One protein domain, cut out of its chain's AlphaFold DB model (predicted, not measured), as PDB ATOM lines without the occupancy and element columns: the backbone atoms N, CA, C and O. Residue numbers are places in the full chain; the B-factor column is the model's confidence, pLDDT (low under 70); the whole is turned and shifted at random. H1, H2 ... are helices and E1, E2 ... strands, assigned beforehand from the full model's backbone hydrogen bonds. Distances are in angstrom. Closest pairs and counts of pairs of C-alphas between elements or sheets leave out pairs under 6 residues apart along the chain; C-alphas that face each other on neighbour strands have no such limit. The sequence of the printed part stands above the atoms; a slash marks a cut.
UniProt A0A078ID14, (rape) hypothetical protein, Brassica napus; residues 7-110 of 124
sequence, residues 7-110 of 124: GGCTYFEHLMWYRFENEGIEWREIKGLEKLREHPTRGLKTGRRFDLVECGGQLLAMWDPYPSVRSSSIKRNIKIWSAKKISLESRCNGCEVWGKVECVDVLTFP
ATOM      1  N   GLY A   7     -27.260 -27.659   5.215       61.88
ATOM      2  CA  GLY A   7     -27.757 -28.386   6.367       61.88
ATOM      3  C   GLY A   7     -29.280 -28.414   6.346       61.88
ATOM      4  O   GLY A   7     -29.921 -27.395   6.109       61.88
ATOM      5  N   GLY A   8     -29.871 -29.571   6.609       62.62
ATOM      6  CA  GLY A   8     -31.297 -29.694   6.902       62.62
ATOM      7  C   GLY A   8     -31.495 -30.269   8.292       62.62
ATOM      8  O   GLY A   8     -30.546 -30.661   8.964       62.62
ATOM      9  N   CYS A   9     -32.736 -30.348   8.737       66.31
ATOM     10  CA  CYS A   9     -33.044 -30.982  10.004       66.31
ATOM     11  C   CYS A   9     -34.341 -31.756   9.878       66.31
ATOM     12  O   CYS A   9     -35.287 -31.305   9.228       66.31
ATOM     13  N   THR A  10     -34.370 -32.936  10.476       65.25
ATOM     14  CA  THR A  10     -35.550 -33.795  10.426       65.25
ATOM     15  C   THR A  10     -36.587 -33.370  11.465       65.25
ATOM     16  O   THR A  10     -36.304 -32.606  12.387       65.25
ATOM     17  N   TYR A  11     -37.793 -33.939  11.366       60.28
ATOM     18  CA  TYR A  11     -38.826 -33.837  12.408       60.28
ATOM     19  C   TYR A  11     -38.358 -34.309  13.797       60.28
ATOM     20  O   TYR A  11     -39.005 -33.990  14.787       60.28
ATOM     21  N   PHE A  12     -37.254 -35.058  13.872       64.75
ATOM     22  CA  PHE A  12     -36.660 -35.573  15.107       64.75
ATOM     23  C   PHE A  12     -35.456 -34.733  15.587       64.75
ATOM     24  O   PHE A  12     -34.635 -35.200  16.373       64.75
ATOM     25  N   GLU A  13     -35.310 -33.517  15.054       72.31
ATOM     26  CA  GLU A  13     -34.235 -32.565  15.356       72.31
ATOM     27  C   GLU A  13     -32.811 -33.102  15.124       72.31
ATOM     28  O   GLU A  13     -31.843 -32.666  15.757       72.31
ATOM     29  N   HIS A  14     -32.666 -34.065  14.209       75.06
ATOM     30  CA  HIS A  14     -31.358 -34.511  13.742       75.06
ATOM     31  C   HIS A  14     -30.863 -33.562  12.661       75.06
ATOM     32  O   HIS A  14     -31.566 -33.330  11.677       75.06
ATOM     33  N   LEU A  15     -29.643 -33.052  12.836       79.69
ATOM     34  CA  LEU A  15     -28.977 -32.249  11.821       79.69
ATOM     35  C   LEU A  15     -28.508 -33.168  10.696       79.69
ATOM     36  O   LEU A  15     -27.796 -34.146  10.923       79.69
ATOM     37  N   MET A  16     -28.919 -32.836   9.483       79.94
ATOM     38  CA  MET A  16     -28.603 -33.562   8.270       79.94
ATOM     39  C   MET A  16     -27.662 -32.725   7.414       79.94
ATOM     40  O   MET A  16     -27.827 -31.515   7.285       79.94
ATOM     41  N   TRP A  17     -26.708 -33.396   6.800       78.50
ATOM     42  CA  TRP A  17     -25.862 -32.913   5.725       78.50
ATOM     43  C   TRP A  17     -26.445 -33.430   4.409       78.50
ATOM     44  O   TRP A  17     -26.826 -34.599   4.350       78.50
ATOM     45  N   TYR A  18     -26.449 -32.637   3.336       72.31
ATOM     46  CA  TYR A  18     -26.523 -33.223   1.995       72.31
ATOM     47  C   TYR A  18     -25.396 -32.777   1.073       72.31
ATOM     48  O   TYR A  18     -24.858 -31.676   1.189       72.31
ATOM     49  N   ARG A  19     -25.039 -33.678   0.159       69.88
ATOM     50  CA  ARG A  19     -24.107 -33.440  -0.943       69.88
ATOM     51  C   ARG A  19     -24.831 -33.739  -2.253       69.88
ATOM     52  O   ARG A  19     -25.621 -34.680  -2.326       69.88
ATOM     53  N   PHE A  20     -24.557 -32.926  -3.270       65.69
ATOM     54  CA  PHE A  20     -24.887 -33.278  -4.644       65.69
ATOM     55  C   PHE A  20     -23.851 -34.278  -5.144       65.69
ATOM     56  O   PHE A  20     -22.689 -33.926  -5.329       65.69
ATOM     57  N   GLU A  21     -24.269 -35.523  -5.323       66.31
ATOM     58  CA  GLU A  21     -23.480 -36.527  -6.028       66.31
ATOM     59  C   GLU A  21     -23.996 -36.655  -7.467       66.31
ATOM     60  O   GLU A  21     -25.075 -36.160  -7.802       66.31
ATOM     61  N   ASN A  22     -23.227 -37.316  -8.336       61.44
ATOM     62  CA  ASN A  22     -23.526 -37.420  -9.772       61.44
ATOM     63  C   ASN A  22     -24.940 -37.963 -10.084       61.44
ATOM     64  O   ASN A  22     -25.447 -37.732 -11.179       61.44
ATOM     65  N   GLU A  23     -25.573 -38.666  -9.140       65.31
ATOM     66  CA  GLU A  23     -26.879 -39.318  -9.294       65.31
ATOM     67  C   GLU A  23     -28.017 -38.650  -8.496       65.31
ATOM     68  O   GLU A  23     -29.167 -39.078  -8.596       65.31
ATOM     69  N   GLY A  24     -27.745 -37.585  -7.727       71.25
ATOM     70  CA  GLY A  24     -28.782 -36.865  -6.986       71.25
ATOM     71  C   GLY A  24     -28.341 -36.283  -5.643       71.25
ATOM     72  O   GLY A  24     -27.159 -36.093  -5.366       71.25
ATOM     73  N   ILE A  25     -29.337 -35.960  -4.814       74.81
ATOM     74  CA  ILE A  25     -29.139 -35.430  -3.461       74.81
ATOM     75  C   ILE A  25     -29.100 -36.599  -2.486       74.81
ATOM     76  O   ILE A  25     -30.107 -37.284  -2.299       74.81
ATOM     77  N   GLU A  26     -27.970 -36.779  -1.812       77.25
ATOM     78  CA  GLU A  26     -27.855 -37.748  -0.730       77.25
ATOM     79  C   GLU A  26     -27.870 -37.037   0.626       77.25
ATOM     80  O   GLU A  26     -27.033 -36.176   0.903       77.25
ATOM     81  N   TRP A  27     -28.824 -37.415   1.480       79.25
ATOM     82  CA  TRP A  27     -28.948 -36.908   2.844       79.25
ATOM     83  C   TRP A  27     -28.265 -37.850   3.834       79.25
ATOM     84  O   TRP A  27     -28.571 -39.039   3.886       79.25
ATOM     85  N   ARG A  28     -27.392 -37.304   4.680       81.94
ATOM     86  CA  ARG A  28     -26.659 -38.036   5.718       81.94
ATOM     87  C   ARG A  28     -26.833 -37.350   7.064       81.94
ATOM     88  O   ARG A  28     -26.748 -36.132   7.164       81.94
ATOM     89  N   GLU A  29     -27.071 -38.123   8.114       86.12
ATOM     90  CA  GLU A  29     -27.112 -37.579   9.473       86.12
ATOM     91  C   GLU A  29     -25.711 -37.154   9.930       86.12
ATOM     92  O   GLU A  29     -24.739 -37.887   9.737       86.12
ATOM     93  N   ILE A  30     -25.615 -35.989  10.578       85.88
ATOM     94  CA  ILE A  30     -24.393 -35.530  11.240       85.88
ATOM     95  C   ILE A  30     -24.333 -36.152  12.641       85.88
ATOM     96  O   ILE A  30     -25.021 -35.718  13.567       85.88
ATOM     97  N   LYS A  31     -23.476 -37.162  12.800       88.69
ATOM     98  CA  LYS A  31     -23.283 -37.894  14.064       88.69
ATOM     99  C   LYS A  31     -22.444 -37.099  15.071       88.69
ATOM    100  O   LYS A  31     -21.723 -36.180  14.688       88.69
ATOM    101  N   GLY A  32     -22.476 -37.474  16.355       87.94
ATOM    102  CA  GLY A  32     -21.596 -36.900  17.389       87.94
ATOM    103  C   GLY A  32     -22.104 -35.602  18.026       87.94
ATOM    104  O   GLY A  32     -21.389 -34.955  18.798       87.94
ATOM    105  N   LEU A  33     -23.343 -35.210  17.714       86.19
ATOM    106  CA  LEU A  33     -23.992 -33.993  18.206       86.19
ATOM    107  C   LEU A  33     -25.088 -34.278  19.245       86.19
ATOM    108  O   LEU A  33     -25.904 -33.409  19.545       86.19
ATOM    109  N   GLU A  34     -25.111 -35.469  19.842       85.94
ATOM    110  CA  GLU A  34     -26.168 -35.917  20.759       85.94
ATOM    111  C   GLU A  34     -26.258 -35.004  21.986       85.94
ATOM    112  O   GLU A  34     -27.344 -34.588  22.377       85.94
ATOM    113  N   LYS A  35     -25.114 -34.583  22.539       82.75
ATOM    114  CA  LYS A  35     -25.076 -33.636  23.668       82.75
ATOM    115  C   LYS A  35     -25.684 -32.274  23.324       82.75
ATOM    116  O   LYS A  35     -26.295 -31.651  24.188       82.75
ATOM    117  N   LEU A  36     -25.516 -31.812  22.081       80.69
ATOM    118  CA  LEU A  36     -26.136 -30.578  21.596       80.69
ATOM    119  C   LEU A  36     -27.635 -30.782  21.378       80.69
ATOM    120  O   LEU A  36     -28.433 -29.930  21.748       80.69
ATOM    121  N   ARG A  37     -28.030 -31.926  20.813       80.44
ATOM    122  CA  ARG A  37     -29.434 -32.257  20.559       80.44
ATOM    123  C   ARG A  37     -30.237 -32.368  21.855       80.44
ATOM    124  O   ARG A  37     -31.346 -31.848  21.931       80.44
ATOM    125  N   GLU A  38     -29.676 -33.017  22.869       81.56
ATOM    126  CA  GLU A  38     -30.394 -33.457  24.074       81.56
ATOM    127  C   GLU A  38     -30.222 -32.542  25.286       81.56
ATOM    128  O   GLU A  38     -30.707 -32.857  26.371       81.56
ATOM    129  N   HIS A  39     -29.556 -31.395  25.128       78.75
ATOM    130  CA  HIS A  39     -29.367 -30.471  26.240       78.75
ATOM    131  C   HIS A  39     -30.729 -30.010  26.810       78.75
ATOM    132  O   HIS A  39     -31.551 -29.460  26.074       78.75
ATOM    133  N   PRO A  40     -30.976 -30.143  28.128       72.44
ATOM    134  CA  PRO A  40     -32.324 -30.076  28.707       72.44
ATOM    135  C   PRO A  40     -33.014 -28.712  28.583       72.44
ATOM    136  O   PRO A  40     -34.233 -28.625  28.653       72.44
ATOM    137  N   THR A  41     -32.246 -27.633  28.436       69.12
ATOM    138  CA  THR A  41     -32.769 -26.252  28.381       69.12
ATOM    139  C   THR A  41     -32.337 -25.471  27.146       69.12
ATOM    140  O   THR A  41     -32.712 -24.314  26.980       69.12
ATOM    141  N   ARG A  42     -31.455 -26.055  26.335       69.56
ATOM    142  CA  ARG A  42     -30.760 -25.363  25.234       69.56
ATOM    143  C   ARG A  42     -30.530 -26.282  24.044       69.56
ATOM    144  O   ARG A  42     -29.813 -25.900  23.132       69.56
ATOM    145  N   GLY A  43     -31.062 -27.498  24.084       74.00
ATOM    146  CA  GLY A  43     -30.822 -28.483  23.049       74.00
ATOM    147  C   GLY A  43     -31.717 -28.253  21.850       74.00
ATOM    148  O   GLY A  43     -32.759 -27.602  21.962       74.00
ATOM    149  N   LEU A  44     -31.335 -28.828  20.714       75.56
ATOM    150  CA  LEU A  44     -32.134 -28.754  19.488       75.56
ATOM    151  C   LEU A  44     -33.550 -29.313  19.705       75.56
ATOM    152  O   LEU A  44     -34.499 -28.683  19.258       75.56
ATOM    153  N   LYS A  45     -33.699 -30.374  20.519       74.56
ATOM    154  CA  LYS A  45     -34.999 -30.944  20.947       74.56
ATOM    155  C   LYS A  45     -35.936 -29.958  21.644       74.56
ATOM    156  O   LYS A  45     -37.142 -30.156  21.706       74.56
ATOM    157  N   THR A  46     -35.374 -28.926  22.262       66.56
ATOM    158  CA  THR A  46     -36.148 -27.908  22.990       66.56
ATOM    159  C   THR A  46     -36.418 -26.666  22.144       66.56
ATOM    160  O   THR A  46     -37.216 -25.815  22.540       66.56
ATOM    161  N   GLY A  47     -35.760 -26.550  20.987       66.75
ATOM    162  CA  GLY A  47     -35.897 -25.415  20.090       66.75
ATOM    163  C   GLY A  47     -37.061 -25.582  19.119       66.75
ATOM    164  O   GLY A  47     -37.287 -26.656  18.581       66.75
ATOM    165  N   ARG A  48     -37.803 -24.500  18.857       64.75
ATOM    166  CA  ARG A  48     -38.934 -24.535  17.903       64.75
ATOM    167  C   ARG A  48     -38.521 -24.199  16.471       64.75
ATOM    168  O   ARG A  48     -39.201 -24.565  15.516       64.75
ATOM    169  N   ARG A  49     -37.466 -23.403  16.327       67.19
ATOM    170  CA  ARG A  49     -36.944 -22.928  15.047       67.19
ATOM    171  C   ARG A  49     -35.444 -23.041  15.095       67.19
ATOM    172  O   ARG A  49     -34.853 -22.572  16.064       67.19
ATOM    173  N   PHE A  50     -34.868 -23.630  14.065       71.94
ATOM    174  CA  PHE A  50     -33.436 -23.693  13.873       71.94
ATOM    175  C   PHE A  50     -33.114 -23.405  12.405       71.94
ATOM    176  O   PHE A  50     -33.974 -23.574  11.539       71.94
ATOM    177  N   ASP A  51     -31.885 -22.988  12.148       72.88
ATOM    178  CA  ASP A  51     -31.329 -22.810  10.813       72.88
ATOM    179  C   ASP A  51     -29.867 -23.269  10.804       72.88
ATOM    180  O   ASP A  51     -29.191 -23.245  11.842       72.88
ATOM    181  N   LEU A  52     -29.400 -23.716   9.643       75.06
ATOM    182  CA  LEU A  52     -28.062 -24.255   9.432       75.06
ATOM    183  C   LEU A  52     -27.412 -23.512   8.275       75.06
ATOM    184  O   LEU A  52     -27.858 -23.602   7.135       75.06
ATOM    185  N   VAL A  53     -26.328 -22.812   8.574       72.81
ATOM    186  CA  VAL A  53     -25.626 -21.975   7.603       72.81
ATOM    187  C   VAL A  53     -24.196 -22.473   7.452       72.81
ATOM    188  O   VAL A  53     -23.506 -22.702   8.444       72.81
ATOM    189  N   GLU A  54     -23.739 -22.644   6.215       73.56
ATOM    190  CA  GLU A  54     -22.326 -22.889   5.918       73.56
ATOM    191  C   GLU A  54     -21.545 -21.574   6.075       73.56
ATOM    192  O   GLU A  54     -21.967 -20.516   5.605       73.56
ATOM    193  N   CYS A  55     -20.437 -21.615   6.812       69.81
ATOM    194  CA  CYS A  55     -19.589 -20.459   7.055       69.81
ATOM    195  C   CYS A  55     -18.113 -20.877   7.090       69.81
ATOM    196  O   CYS A  55     -17.565 -21.199   8.148       69.81
ATOM    197  N   GLY A  56     -17.455 -20.848   5.928       68.88
ATOM    198  CA  GLY A  56     -16.000 -21.001   5.825       68.88
ATOM    199  C   GLY A  56     -15.494 -22.399   6.190       68.88
ATOM    200  O   GLY A  56     -14.498 -22.530   6.898       68.88
ATOM    201  N   GLY A  57     -16.198 -23.438   5.745       69.62
ATOM    202  CA  GLY A  57     -15.943 -24.849   6.036       69.62
ATOM    203  C   GLY A  57     -16.534 -25.333   7.363       69.62
ATOM    204  O   GLY A  57     -16.315 -26.479   7.750       69.62
ATOM    205  N   GLN A  58     -17.262 -24.473   8.079       73.81
ATOM    206  CA  GLN A  58     -17.886 -24.788   9.364       73.81
ATOM    207  C   GLN A  58     -19.403 -24.627   9.259       73.81
ATOM    208  O   GLN A  58     -19.888 -23.719   8.586       73.81
ATOM    209  N   LEU A  59     -20.164 -25.466   9.962       76.38
ATOM    210  CA  LEU A  59     -21.613 -25.296  10.049       76.38
ATOM    211  C   LEU A  59     -21.954 -24.405  11.247       76.38
ATOM    212  O   LEU A  59     -21.515 -24.652  12.373       76.38
ATOM    213  N   LEU A  60     -22.763 -23.382  11.027       78.00
ATOM    214  CA  LEU A  60     -23.374 -22.581  12.073       78.00
ATOM    215  C   LEU A  60     -24.805 -23.077  12.277       78.00
ATOM    216  O   LEU A  60     -25.629 -22.952  11.377       78.00
ATOM    217  N   ALA A  61     -25.101 -23.614  13.460       76.62
ATOM    218  CA  ALA A  61     -26.466 -23.952  13.847       76.62
ATOM    219  C   ALA A  61     -27.018 -22.845  14.749       76.62
ATOM    220  O   ALA A  61     -26.449 -22.551  15.804       76.62
ATOM    221  N   MET A  62     -28.126 -22.232  14.352       77.81
ATOM    222  CA  MET A  62     -28.835 -21.229  15.150       77.81
ATOM    223  C   MET A  62     -30.200 -21.775  15.531       77.81
ATOM    224  O   MET A  62     -30.835 -22.404  14.699       77.81
ATOM    225  N   TRP A  63     -30.670 -21.547  16.756       75.81
ATOM    226  CA  TRP A  63     -32.022 -21.931  17.158       75.81
ATOM    227  C   TRP A  63     -32.607 -21.033  18.247       75.81
ATOM    228  O   TRP A  63     -31.904 -20.376  19.015       75.81
ATOM    229  N   ASP A  64     -33.934 -21.011  18.312       73.50
ATOM    230  CA  ASP A  64     -34.696 -20.375  19.384       73.50
ATOM    231  C   ASP A  64     -35.094 -21.440  20.418       73.50
ATOM    232  O   ASP A  64     -35.971 -22.260  20.119       73.50
ATOM    233  N   PRO A  65     -34.471 -21.477  21.614       62.50
ATOM    234  CA  PRO A  65     -34.752 -22.499  22.618       62.50
ATOM    235  C   PRO A  65     -35.971 -22.180  23.483       62.50
ATOM    236  O   PRO A  65     -36.214 -22.903  24.445       62.50
ATOM    237  N   TYR A  66     -36.707 -21.094  23.221       64.19
ATOM    238  CA  TYR A  66     -37.895 -20.777  24.003       64.19
ATOM    239  C   TYR A  66     -39.163 -21.307  23.323       64.19
ATOM    240  O   TYR A  66     -39.658 -20.717  22.355       64.19
ATOM    241  N   PRO A  67     -39.769 -22.384  23.860       53.31
ATOM    242  CA  PRO A  67     -41.084 -22.814  23.436       53.31
ATOM    243  C   PRO A  67     -42.100 -21.811  23.988       53.31
ATOM    244  O   PRO A  67     -42.385 -21.763  25.178       53.31
ATOM    245  N   SER A  68     -42.622 -20.957  23.110       51.94
ATOM    246  CA  SER A  68     -43.959 -20.368  23.248       51.94
ATOM    247  C   SER A  68     -44.363 -19.885  24.653       51.94
ATOM    248  O   SER A  68     -45.360 -20.343  25.202       51.94
ATOM    249  N   VAL A  69     -43.681 -18.883  25.204       45.16
ATOM    250  CA  VAL A  69     -44.336 -17.968  26.151       45.16
ATOM    251  C   VAL A  69     -44.218 -16.559  25.597       45.16
ATOM    252  O   VAL A  69     -43.526 -15.697  26.131       45.16
ATOM    253  N   ARG A  70     -44.953 -16.308  24.506       47.91
ATOM    254  CA  ARG A  70     -45.429 -14.955  24.196       47.91
ATOM    255  C   ARG A  70     -46.529 -14.606  25.201       47.91
ATOM    256  O   ARG A  70     -47.691 -14.474  24.842       47.91
ATOM    257  N   SER A  71     -46.171 -14.518  26.480       41.91
ATOM    258  CA  SER A  71     -46.979 -13.748  27.415       41.91
ATOM    259  C   SER A  71     -46.790 -12.296  26.993       41.91
ATOM    260  O   SER A  71     -45.674 -11.778  27.013       41.91
ATOM    261  N   SER A  72     -47.870 -11.689  26.515       47.12
ATOM    262  CA  SER A  72     -47.947 -10.361  25.894       47.12
ATOM    263  C   SER A  72     -47.513  -9.196  26.796       47.12
ATOM    264  O   SER A  72     -47.602  -8.044  26.385       47.12
ATOM    265  N   SER A  73     -47.032  -9.465  28.008       44.03
ATOM    266  CA  SER A  73     -46.772  -8.466  29.042       44.03
ATOM    267  C   SER A  73     -45.315  -8.372  29.496       44.03
ATOM    268  O   SER A  73     -45.005  -7.503  30.307       44.03
ATOM    269  N   ILE A  74     -44.394  -9.200  28.983       48.91
ATOM    270  CA  ILE A  74     -42.984  -9.123  29.393       48.91
ATOM    271  C   ILE A  74     -42.105  -8.842  28.179       48.91
ATOM    272  O   ILE A  74     -41.762  -9.748  27.422       48.91
ATOM    273  N   LYS A  75     -41.722  -7.566  28.029       50.56
ATOM    274  CA  LYS A  75     -40.658  -7.107  27.128       50.56
ATOM    275  C   LYS A  75     -39.347  -7.786  27.526       50.56
ATOM    276  O   LYS A  75     -38.612  -7.293  28.377       50.56
ATOM    277  N   ARG A  76     -39.081  -8.970  26.979       51.81
ATOM    278  CA  ARG A  76     -37.815  -9.678  27.174       51.81
ATOM    279  C   ARG A  76     -37.003  -9.539  25.897       51.81
ATOM    280  O   ARG A  76     -37.491  -9.903  24.833       51.81
ATOM    281  N   ASN A  77     -35.777  -9.035  26.027       54.88
ATOM    282  CA  ASN A  77     -34.783  -9.051  24.953       54.88
ATOM    283  C   ASN A  77     -34.727 -10.455  24.341       54.88
ATOM    284  O   ASN A  77     -34.611 -11.445  25.075       54.88
ATOM    285  N   ILE A  78     -34.830 -10.543  23.020       58.69
ATOM    286  CA  ILE A  78     -34.831 -11.820  22.315       58.69
ATOM    287  C   ILE A  78     -33.425 -12.420  22.380       58.69
ATOM    288  O   ILE A  78     -32.439 -11.795  21.982       58.69
ATOM    289  N   LYS A  79     -33.336 -13.645  22.905       61.31
ATOM    290  CA  LYS A  79     -32.098 -14.427  22.980       61.31
ATOM    291  C   LYS A  79     -32.170 -15.541  21.947       61.31
ATOM    292  O   LYS A  79     -32.869 -16.525  22.170       61.31
ATOM    293  N   ILE A  80     -31.455 -15.382  20.840       64.50
ATOM    294  CA  ILE A  80     -31.269 -16.449  19.856       64.50
ATOM    295  C   ILE A  80     -30.005 -17.199  20.261       64.50
ATOM    296  O   ILE A  80     -28.963 -16.600  20.524       64.50
ATOM    297  N   TRP A  81     -30.096 -18.516  20.356       63.25
ATOM    298  CA  TRP A  81     -28.950 -19.342  20.705       63.25
ATOM    299  C   TRP A  81     -28.254 -19.787  19.426       63.25
ATOM    300  O   TRP A  81     -28.901 -20.077  18.422       63.25
ATOM    301  N   SER A  82     -26.925 -19.808  19.448       59.50
ATOM    302  CA  SER A  82     -26.120 -20.248  18.312       59.50
ATOM    303  C   SER A  82     -25.047 -21.219  18.782       59.50
ATOM    304  O   SER A  82     -24.174 -20.855  19.567       59.50
ATOM    305  N   ALA A  83     -25.049 -22.447  18.276       59.97
ATOM    306  CA  ALA A  83     -23.844 -23.267  18.314       59.97
ATOM    307  C   ALA A  83     -22.935 -22.739  17.215       59.97
ATOM    308  O   ALA A  83     -23.191 -22.926  16.022       59.97
ATOM    309  N   LYS A  84     -21.888 -22.037  17.634       57.75
ATOM    310  CA  LYS A  84     -20.901 -21.488  16.724       57.75
ATOM    311  C   LYS A  84     -19.942 -22.616  16.357       57.75
ATOM    312  O   LYS A  84     -19.201 -23.095  17.211       57.75
ATOM    313  N   LYS A  85     -19.933 -22.959  15.067       65.94
ATOM    314  CA  LYS A  85     -18.909 -23.774  14.403       65.94
ATOM    315  C   LYS A  85     -18.953 -25.244  14.805       65.94
ATOM    316  O   LYS A  85     -18.228 -25.712  15.679       65.94
ATOM    317  N   ILE A  86     -19.821 -25.989  14.138       73.75
ATOM    318  CA  ILE A  86     -19.692 -27.437  14.064       73.75
ATOM    319  C   ILE A  86     -18.642 -27.704  12.986       73.75
ATOM    320  O   ILE A  86     -18.894 -27.485  11.799       73.75
ATOM    321  N   SER A  87     -17.453 -28.129  13.407       81.25
ATOM    322  CA  SER A  87     -16.466 -28.678  12.482       81.25
ATOM    323  C   SER A  87     -16.950 -30.043  12.028       81.25
ATOM    324  O   SER A  87     -17.418 -30.834  12.857       81.25
ATOM    325  N   LEU A  88     -16.813 -30.322  10.741       82.50
ATOM    326  CA  LEU A  88     -17.272 -31.571  10.172       82.50
ATOM    327  C   LEU A  88     -16.081 -32.428   9.766       82.50
ATOM    328  O   LEU A  88     -15.107 -31.941   9.196       82.50
ATOM    329  N   GLU A  89     -16.176 -33.714  10.066       85.88
ATOM    330  CA  GLU A  89     -15.179 -34.716   9.732       85.88
ATOM    331  C   GLU A  89     -15.844 -35.813   8.911       85.88
ATOM    332  O   GLU A  89     -16.874 -36.371   9.300       85.88
ATOM    333  N   SER A  90     -15.237 -36.132   7.771       83.62
ATOM    334  CA  SER A  90     -15.624 -37.296   6.992       83.62
ATOM    335  C   SER A  90     -14.887 -38.527   7.508       83.62
ATOM    336  O   SER A  90     -13.661 -38.533   7.604       83.62
ATOM    337  N   ARG A  91     -15.640 -39.577   7.831       85.44
ATOM    338  CA  ARG A  91     -15.116 -40.868   8.287       85.44
ATOM    339  C   ARG A  91     -15.576 -41.987   7.366       85.44
ATOM    340  O   ARG A  91     -16.462 -41.799   6.532       85.44
ATOM    341  N   CYS A  92     -14.956 -43.155   7.520       85.75
ATOM    342  CA  CYS A  92     -15.315 -44.365   6.778       85.75
ATOM    343  C   CYS A  92     -15.340 -44.126   5.255       85.75
ATOM    344  O   CYS A  92     -16.314 -44.461   4.593       85.75
ATOM    345  N   ASN A  93     -14.283 -43.514   4.707       83.12
ATOM    346  CA  ASN A  93     -14.134 -43.219   3.273       83.12
ATOM    347  C   ASN A  93     -15.238 -42.330   2.674       83.12
ATOM    348  O   ASN A  93     -15.630 -42.535   1.530       83.12
ATOM    349  N   GLY A  94     -15.766 -41.358   3.421       76.75
ATOM    350  CA  GLY A  94     -16.887 -40.545   2.936       76.75
ATOM    351  C   GLY A  94     -18.245 -41.028   3.419       76.75
ATOM    352  O   GLY A  94     -19.200 -40.257   3.373       76.75
ATOM    353  N   CYS A  95     -18.337 -42.264   3.925       80.88
ATOM    354  CA  CYS A  95     -19.619 -42.864   4.264       80.88
ATOM    355  C   CYS A  95     -20.287 -42.236   5.494       80.88
ATOM    356  O   CYS A  95     -21.509 -42.292   5.640       80.88
ATOM    357  N   GLU A  96     -19.503 -41.640   6.388       87.00
ATOM    358  CA  GLU A  96     -20.022 -41.022   7.598       87.00
ATOM    359  C   GLU A  96     -19.599 -39.568   7.720       87.00
ATOM    360  O   GLU A  96     -18.453 -39.203   7.447       87.00
ATOM    361  N   VAL A  97     -20.529 -38.757   8.212       86.38
ATOM    362  CA  VAL A  97     -20.306 -37.358   8.551       86.38
ATOM    363  C   VAL A  97     -20.446 -37.213  10.057       86.38
ATOM    364  O   VAL A  97     -21.483 -37.536  10.638       86.38
ATOM    365  N   TRP A  98     -19.388 -36.728  10.692       88.44
ATOM    366  CA  TRP A  98     -19.349 -36.476  12.124       88.44
ATOM    367  C   TRP A  98     -19.192 -34.985  12.383       88.44
ATOM    368  O   TRP A  98     -18.379 -34.316  11.751       88.44
ATOM    369  N   GLY A  99     -19.973 -34.465  13.322       86.44
ATOM    370  CA  GLY A  99     -19.894 -33.095  13.791       86.44
ATOM    371  C   GLY A  99     -19.243 -33.031  15.164       86.44
ATOM    372  O   GLY A  99     -19.506 -33.853  16.041       86.44
ATOM    373  N   LYS A 100     -18.425 -32.006  15.377       86.88
ATOM    374  CA  LYS A 100     -17.929 -31.635  16.701       86.88
ATOM    375  C   LYS A 100     -18.293 -30.185  16.968       86.88
ATOM    376  O   LYS A 100     -17.936 -29.302  16.195       86.88
ATOM    377  N   VAL A 101     -18.997 -29.946  18.071       84.44
ATOM    378  CA  VAL A 101     -19.310 -28.587  18.526       84.44
ATOM    379  C   VAL A 101     -18.034 -27.949  19.060       84.44
ATOM    380  O   VAL A 101     -17.514 -28.388  20.086       84.44
ATOM    381  N   GLU A 102     -17.525 -26.929  18.372       81.69
ATOM    382  CA  GLU A 102     -16.362 -26.178  18.849       81.69
ATOM    383  C   GLU A 102     -16.755 -25.150  19.913       81.69
ATOM    384  O   GLU A 102     -16.034 -24.970  20.893       81.69
ATOM    385  N   CYS A 103     -17.901 -24.483  19.743       76.50
ATOM    386  CA  CYS A 103     -18.373 -23.454  20.662       76.50
ATOM    387  C   CYS A 103     -19.910 -23.367  20.695       76.50
ATOM    388  O   CYS A 103     -20.602 -23.619  19.709       76.50
ATOM    389  N   VAL A 104     -20.459 -22.969  21.844       73.25
ATOM    390  CA  VAL A 104     -21.867 -22.579  21.986       73.25
ATOM    391  C   VAL A 104     -21.902 -21.164  22.535       73.25
ATOM    392  O   VAL A 104     -21.343 -20.901  23.596       73.25
ATOM    393  N   ASP A 105     -22.562 -20.268  21.811       73.44
ATOM    394  CA  ASP A 105     -22.661 -18.848  22.130       73.44
ATOM    395  C   ASP A 105     -24.130 -18.386  22.111       73.44
ATOM    396  O   ASP A 105     -25.009 -19.037  21.535       73.44
ATOM    397  N   VAL A 106     -24.419 -17.264  22.765       72.19
ATOM    398  CA  VAL A 106     -25.772 -16.699  22.851       72.19
ATOM    399  C   VAL A 106     -25.794 -15.339  22.186       72.19
ATOM    400  O   VAL A 106     -25.305 -14.351  22.734       72.19
ATOM    401  N   LEU A 107     -26.445 -15.265  21.030       70.19
ATOM    402  CA  LEU A 107     -26.685 -14.004  20.350       70.19
ATOM    403  C   LEU A 107     -27.883 -13.312  21.004       70.19
ATOM    404  O   LEU A 107     -29.046 -13.686  20.834       70.19
ATOM    405  N   THR A 108     -27.586 -12.288  21.798       67.38
ATOM    406  CA  THR A 108     -28.618 -11.429  22.385       67.38
ATOM    407  C   THR A 108     -28.832 -10.235  21.474       67.38
ATOM    408  O   THR A 108     -27.923  -9.429  21.288       67.38
ATOM    409  N   PHE A 109     -30.040 -10.102  20.934       66.81
ATOM    410  CA  PHE A 109     -30.402  -8.962  20.103       66.81
ATOM    411  C   PHE A 109     -31.259  -7.989  20.921       66.81
ATOM    412  O   PHE A 109     -32.239  -8.414  21.542       66.81
ATOM    413  N   PRO A 110     -30.940  -6.681  20.932       64.88
ATOM    414  CA  PRO A 110     -31.728  -5.669  21.633       64.88
ATOM    415  C   PRO A 110     -32.965  -5.270  20.807       64.88
ATOM    416  O   PRO A 110     -33.212  -4.093  20.567       64.88
TER     417      PRO A 110
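What this domain is: This is residues 7 to 110 of the 124 residues of the protein "(rape) hypothetical protein" of Brassica napus (UniProt A0A078ID14). A strongly twisted sheet of seven strands folds back on itself, with E1, E2 and E3 in one leaf facing E6, E5 and E4 in the other, and E7 as the hinge between them. The long hairpin of E6 and E7 runs along the longest axis; the link tip at residues 69 to 75 and the hairpin tip at residues 20 to 25 stick out, and the short helix H1 sits beside the strands. The printed part has 104 residues, with one named helix and seven named strands in the order E1 E2 E3 H1 E4 E5 E6 E7, class mostly strand. The sheet is mixed, in the order E1 E2 E3 E7 E6 E5 E4. The whole is only just compact, close to loose, with a radius of gyration of the C-alphas of 15.2 A and spans of 53 by 25 by 22 A.

Where its parts are: E1 is residues 7 to 9, 6.9 A long, beginning at C-alpha 7 (-27.757, -28.386, 6.367). E2 is residues 15 to 21, 19.2 A, and E3 residues 24 to 31, 21.8 A. H1 is residues 34 to 37, 4.9 A. E4 is residues 49 to 55, 19.3 A, and E5 residues 58 to 64, 20.1 A. E6, residues 78 to 91, spans 37.8 A. E7, residues 96 to 109, spans 35.9 A, bends by 59 degrees at residue 102 and ends at C-alpha 109 (-30.402, -8.962, 20.103).

How they stand to each other: E1, E2 and E3 form a meander, each strand the antiparallel neighbour of the one before; N 8 and O 16 are 2.9 A apart, and N 17 and O 28 2.8 A, within hydrogen-bond range. E3 and E7 meet only at a point, where C-alphas 31 and 98 face each other at 4.6 A. E4, E5, E6 and E7 form a second meander, with N 53 and O 60 at 2.9 A, N 63 and O 81 at 2.8 A, and N 89 and O 98 at 2.8 A. The edge strands are E1 and E4; their closest C-alphas, those of Gly 7 and Leu 52, are 5.2 A apart. E3 and E4 are apart. H1 is on the sheet, over none of its strands; its closest C-alpha pair with E7 is Leu 36 and Val 101, 7.7 A. H1 is too short for an O i to N i+4 pair; its one O i to N i+3 pair is within range.

The domain as a whole: The C-alphas farthest apart, those of Ser 73 and Asn 93, are 54.2 A apart. The printed part has no cut. The links from H1 to E4, 11 residues, and from E5 to E6, 13 residues, are long. The mean pLDDT of the printed part is 71.4; 44 residues are under 70, among them residues 7 to 12 and 65 to 85.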